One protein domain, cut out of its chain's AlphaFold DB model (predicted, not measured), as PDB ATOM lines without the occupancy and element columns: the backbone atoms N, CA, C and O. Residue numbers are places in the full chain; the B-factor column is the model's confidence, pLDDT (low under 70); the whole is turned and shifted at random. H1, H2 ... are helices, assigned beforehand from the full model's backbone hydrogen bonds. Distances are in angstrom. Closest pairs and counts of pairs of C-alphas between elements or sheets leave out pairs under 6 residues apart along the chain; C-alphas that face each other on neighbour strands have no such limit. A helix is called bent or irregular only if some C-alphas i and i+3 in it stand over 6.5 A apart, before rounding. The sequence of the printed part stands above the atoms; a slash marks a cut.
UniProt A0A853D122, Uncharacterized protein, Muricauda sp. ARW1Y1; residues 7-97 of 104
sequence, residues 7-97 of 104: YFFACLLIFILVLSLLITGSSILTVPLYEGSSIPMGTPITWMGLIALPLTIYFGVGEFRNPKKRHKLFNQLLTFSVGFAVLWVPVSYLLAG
ATOM      1  N   TYR A   7       0.371  51.344  54.595       88.81
ATOM      2  CA  TYR A   7      -0.011  50.046  54.032       88.81
ATOM      3  C   TYR A   7      -0.450  50.119  52.563       88.81
ATOM      4  O   TYR A   7      -0.143  49.212  51.801       88.81
ATOM      5  N   PHE A   8      -1.113  51.203  52.139       91.44
ATOM      6  CA  PHE A   8      -1.496  51.387  50.735       91.44
ATOM      7  C   PHE A   8      -0.261  51.433  49.831       91.44
ATOM      8  O   PHE A   8      -0.199  50.706  48.845       91.44
ATOM      9  N   PHE A   9       0.733  52.249  50.191       92.56
ATOM     10  CA  PHE A   9       1.950  52.392  49.394       92.56
ATOM     11  C   PHE A   9       2.779  51.108  49.382       92.56
ATOM     12  O   PHE A   9       3.299  50.739  48.333       92.56
ATOM     13  N   ALA A  10       2.854  50.403  50.513       93.56
ATOM     14  CA  ALA A  10       3.533  49.115  50.591       93.56
ATOM     15  C   ALA A  10       2.880  48.070  49.666       93.56
ATOM     16  O   ALA A  10       3.567  47.467  48.844       93.56
ATOM     17  N   CYS A  11       1.554  47.896  49.741       93.88
ATOM     18  CA  CYS A  11       0.830  46.965  48.872       93.88
ATOM     19  C   CYS A  11       0.945  47.352  47.391       93.88
ATOM     20  O   CYS A  11       1.192  46.486  46.555       93.88
ATOM     21  N   LEU A  12       0.831  48.643  47.067       94.75
ATOM     22  CA  LEU A  12       0.947  49.123  45.691       94.75
ATOM     23  C   LEU A  12       2.340  48.844  45.116       94.75
ATOM     24  O   LEU A  12       2.457  48.373  43.987       94.75
ATOM     25  N   LEU A  13       3.394  49.100  45.894       96.31
ATOM     26  CA  LEU A  13       4.771  48.851  45.480       96.31
ATOM     27  C   LEU A  13       5.020  47.359  45.241       96.31
ATOM     28  O   LEU A  13       5.580  47.001  44.209       96.31
ATOM     29  N   ILE A  14       4.546  46.489  46.142       96.06
ATOM     30  CA  ILE A  14       4.621  45.030  45.962       96.06
ATOM     31  C   ILE A  14       3.913  44.621  44.669       96.06
ATOM     32  O   ILE A  14       4.487  43.892  43.865       96.06
ATOM     33  N   PHE A  15       2.695  45.115  44.436       96.62
ATOM     34  CA  PHE A  15       1.942  44.788  43.230       96.62
ATOM     35  C   PHE A  15       2.676  45.218  41.955       96.62
ATOM     36  O   PHE A  15       2.785  44.427  41.023       96.62
ATOM     37  N   ILE A  16       3.228  46.435  41.925       97.31
ATOM     38  CA  ILE A  16       3.977  46.949  40.769       97.31
ATOM     39  C   ILE A  16       5.246  46.128  40.519       97.31
ATOM     40  O   ILE A  16       5.530  45.804  39.367       97.31
ATOM     41  N   LEU A  17       5.995  45.766  41.565       97.19
ATOM     42  CA  LEU A  17       7.193  44.930  41.432       97.19
ATOM     43  C   LEU A  17       6.862  43.534  40.905       97.19
ATOM     44  O   LEU A  17       7.535  43.027  40.015       97.19
ATOM     45  N   VAL A  18       5.811  42.907  41.430       97.00
ATOM     46  CA  VAL A  18       5.375  41.597  40.938       97.00
ATOM     47  C   VAL A  18       4.937  41.711  39.479       97.00
ATOM     48  O   VAL A  18       5.383  40.934  38.640       97.00
ATOM     49  N   LEU A  19       4.123  42.714  39.149       96.56
ATOM     50  CA  LEU A  19       3.646  42.937  37.788       96.56
ATOM     51  C   LEU A  19       4.799  43.186  36.806       96.56
ATOM     52  O   LEU A  19       4.771  42.654  35.699       96.56
ATOM     53  N   SER A  20       5.828  43.942  37.200       97.25
ATOM     54  CA  SER A  20       6.995  44.176  36.347       97.25
ATOM     55  C   SER A  20       7.783  42.890  36.098       97.25
ATOM     56  O   SER A  20       8.148  42.628  34.952       97.25
ATOM     57  N   LEU A  21       7.974  42.039  37.112       96.31
ATOM     58  CA  LEU A  21       8.602  40.723  36.948       96.31
ATOM     59  C   LEU A  21       7.812  39.827  35.985       96.31
ATOM     60  O   LEU A  21       8.419  39.180  35.131       96.31
ATOM     61  N   LEU A  22       6.478  39.810  36.091       94.88
ATOM     62  CA  LEU A  22       5.610  39.040  35.192       94.88
ATOM     63  C   LEU A  22       5.676  39.548  33.749       94.88
ATOM     64  O   LEU A  22       5.867  38.750  32.837       94.88
ATOM     65  N   ILE A  23       5.524  40.859  33.539       96.62
ATOM     66  CA  ILE A  23       5.521  41.463  32.196       96.62
ATOM     67  C   ILE A  23       6.871  41.265  31.509       96.62
ATOM     68  O   ILE A  23       6.923  40.998  30.313       96.62
ATOM     69  N   THR A  24       7.965  41.380  32.262       96.25
ATOM     70  CA  THR A  24       9.318  41.175  31.728       96.25
ATOM     71  C   THR A  24       9.673  39.703  31.534       96.25
ATOM     72  O   THR A  24      10.699  39.418  30.922       96.25
ATOM     73  N   GLY A  25       8.858  38.767  32.035       91.94
ATOM     74  CA  GLY A  25       9.161  37.337  31.983       91.94
ATOM     75  C   GLY A  25      10.464  36.994  32.709       91.94
ATOM     76  O   GLY A  25      11.249  36.186  32.219       91.94
ATOM     77  N   SER A  26      10.727  37.653  33.843       95.00
ATOM     78  CA  SER A  26      11.999  37.536  34.560       95.00
ATOM     79  C   SER A  26      12.342  36.082  34.902       95.00
ATOM     80  O   SER A  26      11.499  35.334  35.397       95.00
ATOM     81  N   SER A  27      13.610  35.702  34.716       94.31
ATOM     82  CA  SER A  27      14.111  34.355  35.025       94.31
ATOM     83  C   SER A  27      13.958  33.976  36.497       94.31
ATOM     84  O   SER A  27      13.842  32.796  36.812       94.31
ATOM     85  N   ILE A  28      13.874  34.953  37.410       93.19
ATOM     86  CA  ILE A  28      13.620  34.683  38.831       93.19
ATOM     87  C   ILE A  28      12.283  33.963  39.048       93.19
ATOM     88  O   ILE A  28      12.134  33.227  40.014       93.19
ATOM     89  N   LEU A  29      11.316  34.133  38.139       91.31
ATOM     90  CA  LEU A  29      10.011  33.489  38.235       91.31
ATOM     91  C   LEU A  29      10.068  31.987  37.947       91.31
ATOM     92  O   LEU A  29       9.109  31.298  38.275       91.31
ATOM     93  N   THR A  30      11.148  31.474  37.356       93.00
ATOM     94  CA  THR A  30      11.298  30.049  37.019       93.00
ATOM     95  C   THR A  30      12.329  29.327  37.884       93.00
ATOM     96  O   THR A  30      12.401  28.102  37.836       93.00
ATOM     97  N   VAL A  31      13.092  30.058  38.705       93.94
ATOM     98  CA  VAL A  31      14.031  29.474  39.674       93.94
ATOM     99  C   VAL A  31      13.255  28.608  40.675       93.94
ATOM    100  O   VAL A  31      12.232  29.070  41.176       93.94
ATOM    101  N   PRO A  32      13.692  27.376  40.985       92.00
ATOM    102  CA  PRO A  32      13.023  26.538  41.977       92.00
ATOM    103  C   PRO A  32      13.050  27.192  43.365       92.00
ATOM    104  O   PRO A  32      14.012  27.864  43.733       92.00
ATOM    105  N   LEU A  33      11.984  27.002  44.141       85.81
ATOM    106  CA  LEU A  33      11.811  27.621  45.457       85.81
ATOM    107  C   LEU A  33      12.898  27.206  46.459       85.81
ATOM    108  O   LEU A  33      13.377  28.028  47.235       85.81
ATOM    109  N   TYR A  34      13.271  25.931  46.427       86.94
ATOM    110  CA  TYR A  34      14.400  25.345  47.145       86.94
ATOM    111  C   TYR A  34      15.022  24.222  46.303       86.94
ATOM    112  O   TYR A  34      14.417  23.756  45.327       86.94
ATOM    113  N   GLU A  35      16.235  23.794  46.657       84.25
ATOM    114  CA  GLU A  35      16.953  22.735  45.939       84.25
ATOM    115  C   GLU A  35      16.120  21.444  45.881       84.25
ATOM    116  O   GLU A  35      15.684  20.921  46.902       84.25
ATOM    117  N   GLY A  36      15.863  20.942  44.671       79.62
ATOM    118  CA  GLY A  36      15.045  19.743  44.450       79.62
ATOM    119  C   GLY A  36      13.530  19.977  44.365       79.62
ATOM    120  O   GLY A  36      12.797  19.037  44.066       79.62
ATOM    121  N   SER A  37      13.039  21.207  44.561       81.12
ATOM    122  CA  SER A  37      11.616  21.522  44.377       81.12
ATOM    123  C   SER A  37      11.231  21.669  42.900       81.12
ATOM    124  O   SER A  37      11.954  22.267  42.105       81.12
ATOM    125  N   SER A  38      10.045  21.177  42.535       84.62
ATOM    126  CA  SER A  38       9.413  21.438  41.230       84.62
ATOM    127  C   SER A  38       8.599  22.739  41.209       84.62
ATOM    128  O   SER A  38       8.061  23.116  40.168       84.62
ATOM    129  N   ILE A  39       8.487  23.417  42.356       84.31
ATOM    130  CA  ILE A  39       7.694  24.635  42.516       84.31
ATOM    131  C   ILE A  39       8.575  25.840  42.164       84.31
ATOM    132  O   ILE A  39       9.561  26.091  42.860       84.31
ATOM    133  N   PRO A  40       8.228  26.618  41.128       90.62
ATOM    134  CA  PRO A  40       8.987  27.806  40.776       90.62
ATOM    135  C   PRO A  40       8.725  28.955  41.767       90.62
ATOM    136  O   PRO A  40       7.611  29.143  42.252       90.62
ATOM    137  N   MET A  41       9.734  29.795  42.004       90.38
ATOM    138  CA  MET A  41       9.674  31.053  42.767       90.38
ATOM    139  C   MET A  41       8.587  32.000  42.251       90.38
ATOM    140  O   MET A  41       8.015  32.778  43.014       90.38
ATOM    141  N   GLY A  42       8.236  31.900  40.968       91.38
ATOM    142  CA  GLY A  42       7.107  32.619  40.395       91.38
ATOM    143  C   GLY A  42       5.788  32.324  41.105       91.38
ATOM    144  O   GLY A  42       4.953  33.219  41.198       91.38
ATOM    145  N   THR A  43       5.594  31.133  41.679       90.00
ATOM    146  CA  THR A  43       4.369  30.781  42.410       90.00
ATOM    147  C   THR A  43       4.143  31.680  43.636       90.00
ATOM    148  O   THR A  43       3.150  32.407  43.641       90.00
ATOM    149  N   PRO A  44       5.030  31.739  44.648       90.38
ATOM    150  CA  PRO A  44       4.833  32.656  45.772       90.38
ATOM    151  C   PRO A  44       4.907  34.138  45.366       90.38
ATOM    152  O   PRO A  44       4.187  34.959  45.935       90.38
ATOM    153  N   ILE A  45       5.719  34.505  44.365       92.75
ATOM    154  CA  ILE A  45       5.821  35.897  43.890       92.75
ATOM    155  C   ILE A  45       4.496  36.371  43.278       92.75
ATOM    156  O   ILE A  45       3.975  37.422  43.654       92.75
ATOM    157  N   THR A  46       3.914  35.589  42.367       91.94
ATOM    158  CA  THR A  46       2.623  35.908  41.727       91.94
ATOM    159  C   THR A  46       1.496  35.994  42.750       91.94
ATOM    160  O   THR A  46       0.655  36.890  42.674       91.94
ATOM    161  N   TRP A  47       1.510  35.124  43.757       91.25
ATOM    162  CA  TRP A  47       0.555  35.168  44.855       91.25
ATOM    163  C   TRP A  47       0.642  36.427  45.700       91.25
ATOM    164  O   TRP A  47      -0.391  37.007  46.031       91.25
ATOM    165  N   MET A  48       1.856  36.875  46.033       92.62
ATOM    166  CA  MET A  48       2.027  38.151  46.723       92.62
ATOM    167  C   MET A  48       1.403  39.286  45.912       92.62
ATOM    168  O   MET A  48       0.711  40.122  46.486       92.62
ATOM    169  N   GLY A  49       1.551  39.278  44.583       93.44
ATOM    170  CA  GLY A  49       0.867  40.225  43.698       93.44
ATOM    171  C   GLY A  49      -0.661  40.107  43.745       93.44
ATOM    172  O   GLY A  49      -1.349  41.119  43.889       93.44
ATOM    173  N   LEU A  50      -1.197  38.883  43.685       92.00
ATOM    174  CA  LEU A  50      -2.640  38.620  43.760       92.00
ATOM    175  C   LEU A  50      -3.264  39.075  45.084       92.00
ATOM    176  O   LEU A  50      -4.401  39.531  45.077       92.00
ATOM    177  N   ILE A  51      -2.538  38.984  46.200       92.56
ATOM    178  CA  ILE A  51      -2.978  39.488  47.512       92.56
ATOM    179  C   ILE A  51      -2.801  41.011  47.595       92.56
ATOM    180  O   ILE A  51      -3.664  41.722  48.115       92.56
ATOM    181  N   ALA A  52      -1.694  41.533  47.067       93.50
ATOM    182  CA  ALA A  52      -1.365  42.951  47.124       93.50
ATOM    183  C   ALA A  52      -2.361  43.823  46.348       93.50
ATOM    184  O   ALA A  52      -2.670  44.927  46.795       93.50
ATOM    185  N   LEU A  53      -2.909  43.342  45.230       92.75
ATOM    186  CA  LEU A  53      -3.888  44.081  44.428       92.75
ATOM    187  C   LEU A  53      -5.180  44.438  45.200       92.75
ATOM    188  O   LEU A  53      -5.467  45.631  45.351       92.75
ATOM    189  N   PRO A  54      -5.965  43.477  45.727       91.25
ATOM    190  CA  PRO A  54      -7.175  43.784  46.480       91.25
ATOM    191  C   PRO A  54      -6.867  44.561  47.765       91.25
ATOM    192  O   PRO A  54      -7.640  45.447  48.125       91.25
ATOM    193  N   LEU A  55      -5.722  44.321  48.419       90.19
ATOM    194  CA  LEU A  55      -5.293  45.119  49.574       90.19
ATOM    195  C   LEU A  55      -4.998  46.576  49.204       90.19
ATOM    196  O   LEU A  55      -5.376  47.485  49.941       90.19
ATOM    197  N   THR A  56      -4.379  46.818  48.049       92.31
ATOM    198  CA  THR A  56      -4.138  48.172  47.532       92.31
ATOM    199  C   THR A  56      -5.457  48.907  47.320       92.31
ATOM    200  O   THR A  56      -5.606  50.050  47.749       92.31
ATOM    201  N   ILE A  57      -6.452  48.244  46.726       88.81
ATOM    202  CA  ILE A  57      -7.787  48.822  46.523       88.81
ATOM    203  C   ILE A  57      -8.475  49.079  47.874       88.81
ATOM    204  O   ILE A  57      -9.023  50.159  48.097       88.81
ATOM    205  N   TYR A  58      -8.400  48.117  48.797       87.75
ATOM    206  CA  TYR A  58      -9.001  48.208  50.128       87.75
ATOM    207  C   TYR A  58      -8.412  49.348  50.974       87.75
ATOM    208  O   TYR A  58      -9.154  50.097  51.609       87.75
ATOM    209  N   PHE A  59      -7.087  49.522  50.976       85.88
ATOM    210  CA  PHE A  59      -6.424  50.588  51.734       85.88
ATOM    211  C   PHE A  59      -6.413  51.943  51.019       85.88
ATOM    212  O   PHE A  59      -6.330  52.970  51.697       85.88
ATOM    213  N   GLY A  60      -6.500  51.961  49.687       84.69
ATOM    214  CA  GLY A  60      -6.500  53.183  48.879       84.69
ATOM    215  C   GLY A  60      -7.842  53.911  48.876       84.69
ATOM    216  O   GLY A  60      -7.880  55.140  48.862       84.69
ATOM    217  N   VAL A  61      -8.950  53.171  48.954       83.12
ATOM    218  CA  VAL A  61     -10.300  53.744  48.948       83.12
ATOM    219  C   VAL A  61     -10.887  53.701  50.356       83.12
ATOM    220  O   VAL A  61     -11.404  52.684  50.817       83.12
ATOM    221  N   GLY A  62     -10.857  54.844  51.048       74.50
ATOM    222  CA  GLY A  62     -11.383  54.964  52.416       74.50
ATOM    223  C   GLY A  62     -12.855  54.552  52.565       74.50
ATOM    224  O   GLY A  62     -13.255  54.072  53.625       74.50
ATOM    225  N   GLU A  63     -13.653  54.664  51.498       74.88
ATOM    226  CA  GLU A  63     -15.062  54.248  51.473       74.88
ATOM    227  C   GLU A  63     -15.263  52.731  51.589       74.88
ATOM    228  O   GLU A  63     -16.317  52.292  52.043       74.88
ATOM    229  N   PHE A  64     -14.264  51.917  51.231       76.25
ATOM    230  CA  PHE A  64     -14.329  50.463  51.409       76.25
ATOM    231  C   PHE A  64     -14.001  50.039  52.841       76.25
ATOM    232  O   PHE A  64     -14.550  49.050  53.318       76.25
ATOM    233  N   ARG A  65     -13.197  50.830  53.567       72.00
ATOM    234  CA  ARG A  65     -12.915  50.599  54.994       72.00
ATOM    235  C   ARG A  65     -14.109  50.924  55.890       72.00
ATOM    236  O   ARG A  65     -14.235  50.337  56.959       72.00
ATOM    237  N   ASN A  66     -14.985  51.834  55.458       73.38
ATOM    238  CA  ASN A  66     -16.240  52.144  56.142       73.38
ATOM    239  C   ASN A  66     -17.424  52.091  55.155       73.38
ATOM    240  O   ASN A  66     -17.917  53.135  54.709       73.38
ATOM    241  N   PRO A  67     -17.854  50.880  54.758       72.25
ATOM    242  CA  PRO A  67     -18.776  50.707  53.647       72.25
ATOM    243  C   PRO A  67     -20.180  51.218  53.988       72.25
ATOM    244  O   PRO A  67     -20.893  50.656  54.820       72.25
ATOM    245  N   LYS A  68     -20.640  52.238  53.255       76.00
ATOM    246  CA  LYS A  68     -22.076  52.559  53.141       76.00
ATOM    247  C   LYS A  68     -22.783  51.458  52.328       76.00
ATOM    248  O   LYS A  68     -22.128  50.758  51.558       76.00
ATOM    249  N   LYS A  69     -24.119  51.321  52.434       74.38
ATOM    250  CA  LYS A  69     -24.925  50.260  51.763       74.38
ATOM    251  C   LYS A  69     -24.510  49.973  50.306       74.38
ATOM    252  O   LYS A  69     -24.470  48.812  49.916       74.38
ATOM    253  N   ARG A  70     -24.150  51.007  49.536       73.38
ATOM    254  CA  ARG A  70     -23.736  50.916  48.124       73.38
ATOM    255  C   ARG A  70     -22.403  50.189  47.889       73.38
ATOM    256  O   ARG A  70     -22.256  49.527  46.872       73.38
ATOM    257  N   HIS A  71     -21.449  50.284  48.812       77.12
ATOM    258  CA  HIS A  71     -20.094  49.732  48.650       77.12
ATOM    259  C   HIS A  71     -19.872  48.440  49.450       77.12
ATOM    260  O   HIS A  71     -18.780  47.877  49.437       77.12
ATOM    261  N   LYS A  72     -20.918  47.942  50.126       81.56
ATOM    262  CA  LYS A  72     -20.856  46.740  50.966       81.56
ATOM    263  C   LYS A  72     -20.483  45.489  50.167       81.56
ATOM    264  O   LYS A  72     -19.608  44.751  50.605       81.56
ATOM    265  N   LEU A  73     -21.095  45.295  48.995       84.94
ATOM    266  CA  LEU A  73     -20.792  44.159  48.117       84.94
ATOM    267  C   LEU A  73     -19.326  44.179  47.665       84.94
ATOM    268  O   LEU A  73     -18.645  43.163  47.723       84.94
ATOM    269  N   PHE A  74     -18.826  45.349  47.269       82.31
ATOM    270  CA  PHE A  74     -17.451  45.499  46.793       82.31
ATOM    271  C   PHE A  74     -16.431  45.235  47.908       82.31
ATOM    272  O   PHE A  74     -15.455  44.522  47.702       82.31
ATOM    273  N   ASN A  75     -16.700  45.730  49.120       85.12
ATOM    274  CA  ASN A  75     -15.878  45.427  50.287       85.12
ATOM    275  C   ASN A  75     -15.873  43.924  50.625       85.12
ATOM    276  O   ASN A  75     -14.825  43.354  50.929       85.12
ATOM    277  N   GLN A  76     -17.035  43.266  50.545       85.56
ATOM    278  CA  GLN A  76     -17.128  41.819  50.735       85.56
ATOM    279  C   GLN A  76     -16.302  41.073  49.689       85.56
ATOM    280  O   GLN A  76     -15.509  40.223  50.068       85.56
ATOM    281  N   LEU A  77     -16.418  41.425  48.405       87.44
ATOM    282  CA  LEU A  77     -15.626  40.815  47.333       87.44
ATOM    283  C   LEU A  77     -14.118  40.993  47.545       87.44
ATOM    284  O   LEU A  77     -13.379  40.025  47.405       87.44
ATOM    285  N   LEU A  78     -13.662  42.186  47.942       86.31
ATOM    286  CA  LEU A  78     -12.248  42.433  48.257       86.31
ATOM    287  C   LEU A  78     -11.770  41.570  49.430       86.31
ATOM    288  O   LEU A  78     -10.715  40.947  49.356       86.31
ATOM    289  N   THR A  79     -12.572  41.492  50.490       84.38
ATOM    290  CA  THR A  79     -12.242  40.698  51.681       84.38
ATOM    291  C   THR A  79     -12.223  39.200  51.362       84.38
ATOM    292  O   THR A  79     -11.287  38.501  51.744       84.38
ATOM    293  N   PHE A  80     -13.216  38.708  50.616       89.12
ATOM    294  CA  PHE A  80     -13.262  37.324  50.147       89.12
ATOM    295  C   PHE A  80     -12.093  37.004  49.222       89.12
ATOM    296  O   PHE A  80     -11.502  35.942  49.362       89.12
ATOM    297  N   SER A  81     -11.725  37.913  48.317       87.38
ATOM    298  CA  SER A  81     -10.590  37.734  47.411       87.38
ATOM    299  C   SER A  81      -9.280  37.553  48.178       87.38
ATOM    300  O   SER A  81      -8.545  36.611  47.891       87.38
ATOM    301  N   VAL A  82      -9.023  38.377  49.200       87.94
ATOM    302  CA  VAL A  82      -7.852  38.207  50.076       87.94
ATOM    303  C   VAL A  82      -7.927  36.878  50.832       87.94
ATOM    304  O   VAL A  82      -6.946  36.141  50.867       87.94
ATOM    305  N   GLY A  83      -9.093  36.538  51.391       87.38
ATOM    306  CA  GLY A  83      -9.295  35.274  52.104       87.38
ATOM    307  C   GLY A  83      -9.022  34.047  51.230       87.38
ATOM    308  O   GLY A  83      -8.279  33.159  51.636       87.38
ATOM    309  N   PHE A  84      -9.556  34.021  50.008       85.50
ATOM    310  CA  PHE A  84      -9.322  32.947  49.041       85.50
ATOM    311  C   PHE A  84      -7.864  32.873  48.595       85.50
ATOM    312  O   PHE A  84      -7.330  31.775  48.482       85.50
ATOM    313  N   ALA A  85      -7.211  34.016  48.374       85.25
ATOM    314  CA  ALA A  85      -5.806  34.048  47.984       85.25
ATOM    315  C   ALA A  85      -4.893  33.483  49.087       85.25
ATOM    316  O   ALA A  85      -3.964  32.739  48.789       85.25
ATOM    317  N   VAL A  86      -5.188  33.757  50.362       84.19
ATOM    318  CA  VAL A  86      -4.461  33.163  51.500       84.19
ATOM    319  C   VAL A  86      -4.776  31.669  51.651       84.19
ATOM    320  O   VAL A  86      -3.875  30.865  51.881       84.19
ATOM    321  N   LEU A  87      -6.040  31.274  51.475       84.88
ATOM    322  CA  LEU A  87      -6.474  29.870  51.521       84.88
ATOM    323  C   LEU A  87      -5.989  29.045  50.321       84.88
ATOM    324  O   LEU A  87      -6.169  27.829  50.297       84.88
ATOM    325  N   TRP A  88      -5.346  29.662  49.336       80.69
ATOM    326  CA  TRP A  88      -4.898  28.953  48.149       80.69
ATOM    327  C   TRP A  88      -3.753  27.957  48.439       80.69
ATOM    328  O   TRP A  88      -3.671  26.940  47.751       80.69
ATOM    329  N   VAL A  89      -2.948  28.131  49.507       76.00
ATOM    330  CA  VAL A  89      -1.971  27.098  49.960       76.00
ATOM    331  C   VAL A  89      -2.663  25.795  50.333       76.00
ATOM    332  O   VAL A  89      -2.411  24.792  49.665       76.00
ATOM    333  N   PRO A  90      -3.534  25.759  51.359       78.12
ATOM    334  CA  PRO A  90      -4.156  24.504  51.749       78.12
ATOM    335  C   PRO A  90      -5.016  23.925  50.623       78.12
ATOM    336  O   PRO A  90      -5.030  22.714  50.441       78.12
ATOM    337  N   VAL A  91      -5.682  24.765  49.821       80.94
ATOM    338  CA  VAL A  91      -6.501  24.292  48.694       80.94
ATOM    339  C   VAL A  91      -5.649  23.631  47.610       80.94
ATOM    340  O   VAL A  91      -5.990  22.540  47.163       80.94
ATOM    341  N   SER A  92      -4.532  24.238  47.204       73.69
ATOM    342  CA  SER A  92      -3.649  23.651  46.187       73.69
ATOM    343  C   SER A  92      -3.008  22.348  46.668       73.69
ATOM    344  O   SER A  92      -2.902  21.399  45.895       73.69
ATOM    345  N   TYR A  93      -2.681  22.262  47.957       71.56
ATOM    346  CA  TYR A  93      -2.195  21.036  48.581       71.56
ATOM    347  C   TYR A  93      -3.251  19.918  48.591       71.56
ATOM    348  O   TYR A  93      -2.961  18.797  48.172       71.56
ATOM    349  N   LEU A  94      -4.492  20.227  48.990       74.69
ATOM    350  CA  LEU A  94      -5.609  19.274  48.964       74.69
ATOM    351  C   LEU A  94      -5.908  18.778  47.541       74.69
ATOM    352  O   LEU A  94      -6.132  17.586  47.336       74.69
ATOM    353  N   LEU A  95      -5.892  19.678  46.554       72.44
ATOM    354  CA  LEU A  95      -6.150  19.350  45.148       72.44
ATOM    355  C   LEU A  95      -5.019  18.543  44.501       72.44
ATOM    356  O   LEU A  95      -5.286  17.757  43.595       72.44
ATOM    357  N   ALA A  96      -3.777  18.695  44.966       71.69
ATOM    358  CA  ALA A  96      -2.637  17.914  44.488       71.69
ATOM    359  C   ALA A  96      -2.671  16.438  44.935       71.69
ATOM    360  O   ALA A  96      -1.800  15.667  44.544       71.69
ATOM    361  N   GLY A  97      -3.649  16.032  45.755       62.38
ATOM    362  CA  GLY A  97      -3.800  14.649  46.214       62.38
ATOM    363  C   GLY A  97      -2.795  14.222  47.290       62.38
ATOM    364  O   GLY A  97      -2.791  13.059  47.689       62.38
TER     365      GLY A  97
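This is residues 7 to 97 of the 104 residues of an uncharacterized protein of Muricauda sp. ARW1Y1 (UniProt A0A853D122). Three long helices lie in a row as a loose, flat stack: H2 is in the middle, with H1 crossing it on one side and H4 running back along it on the other. The last turns of H4 kink away, and residues 90 to 97 stick out from the body; a long loop, residues 25 to 41, makes one end of the longest axis, and the short H3 sits at the turn from H2 to H4 near the other. The printed part has 91 residues with four named helices, in the order H1, H2, H3, H4, and no named strand; the class is all helix. It is loose, with a radius of gyration of the C-alphas of 15.5 A, and only just elongated, spanning 50 by 32 by 18 A.

Begin with H1, residues 7 to 24, and H2, residues 42 to 60: they form a helical hairpin, running opposite ways at a steep tilt of 39 degrees. Look at Phe 15 and Gly 49, whose C-alphas are the closest of the two helices, 4.7 A apart. H2 is the hub, touching three helices. H3, residues 62 to 65, only just touches H2, with 3 pairs of C-alphas within 8 A and only at the corner by their link; the closest C-alphas are those of Tyr 58 and Phe 64, 5.9 A apart. With residues 75 to 86 alone, H4, residues 69 to 95, touches H2 at a shallow tilt of 16 degrees, opposite ways; the closest C-alphas, those of Pro 54 and Leu 78, are 5.5 A apart. H4 touches H3 with residues 71 to 75 alone, and there the C-alphas of Phe 64 and Asn 75 come closest, at 5.4 A. H1 is apart from H3 and from H4. In H1 every O i to N i+4 pair is within hydrogen-bond range, in H2 14 of 15 and in H4 19 of 23; H3 is too short for such a pair.

Find C-alpha 7 at (-0.011, 50.046, 54.032); from there H1 runs 25.8 A to C-alpha 24. H2 starts at C-alpha 42, at (7.107, 32.619, 40.395), and runs 26.1 A to C-alpha 60, with a kink of 27 degrees near residue 54; it is neither bent nor irregular, but only just: C-alphas 51 and 54 are 6.1 A apart. H3 has four residues and measures 5.3 A. H4 runs 36.8 A from Lys 69 to C-alpha 95 at (-6.150, 19.350, 45.148); it is irregular, with C-alphas 70 and 73 7.4 A apart, and has a kink of 52 degrees near residue 89.

The two C-alphas farthest apart are those of Gly 36 and Lys 69, at 50.8 A. Residues 90 to 97, of which 90 to 95 belong to H4, stand free; without them the body spans 50 by 23 by 18 A. The link from H1 to H2 is long, with 17 residues, while those from H2 to H3 and from H3 to H4 are tight. The printed part has no cut. The mean pLDDT of the printed part is 86.7, and residue 97 is the one printed residue under 70.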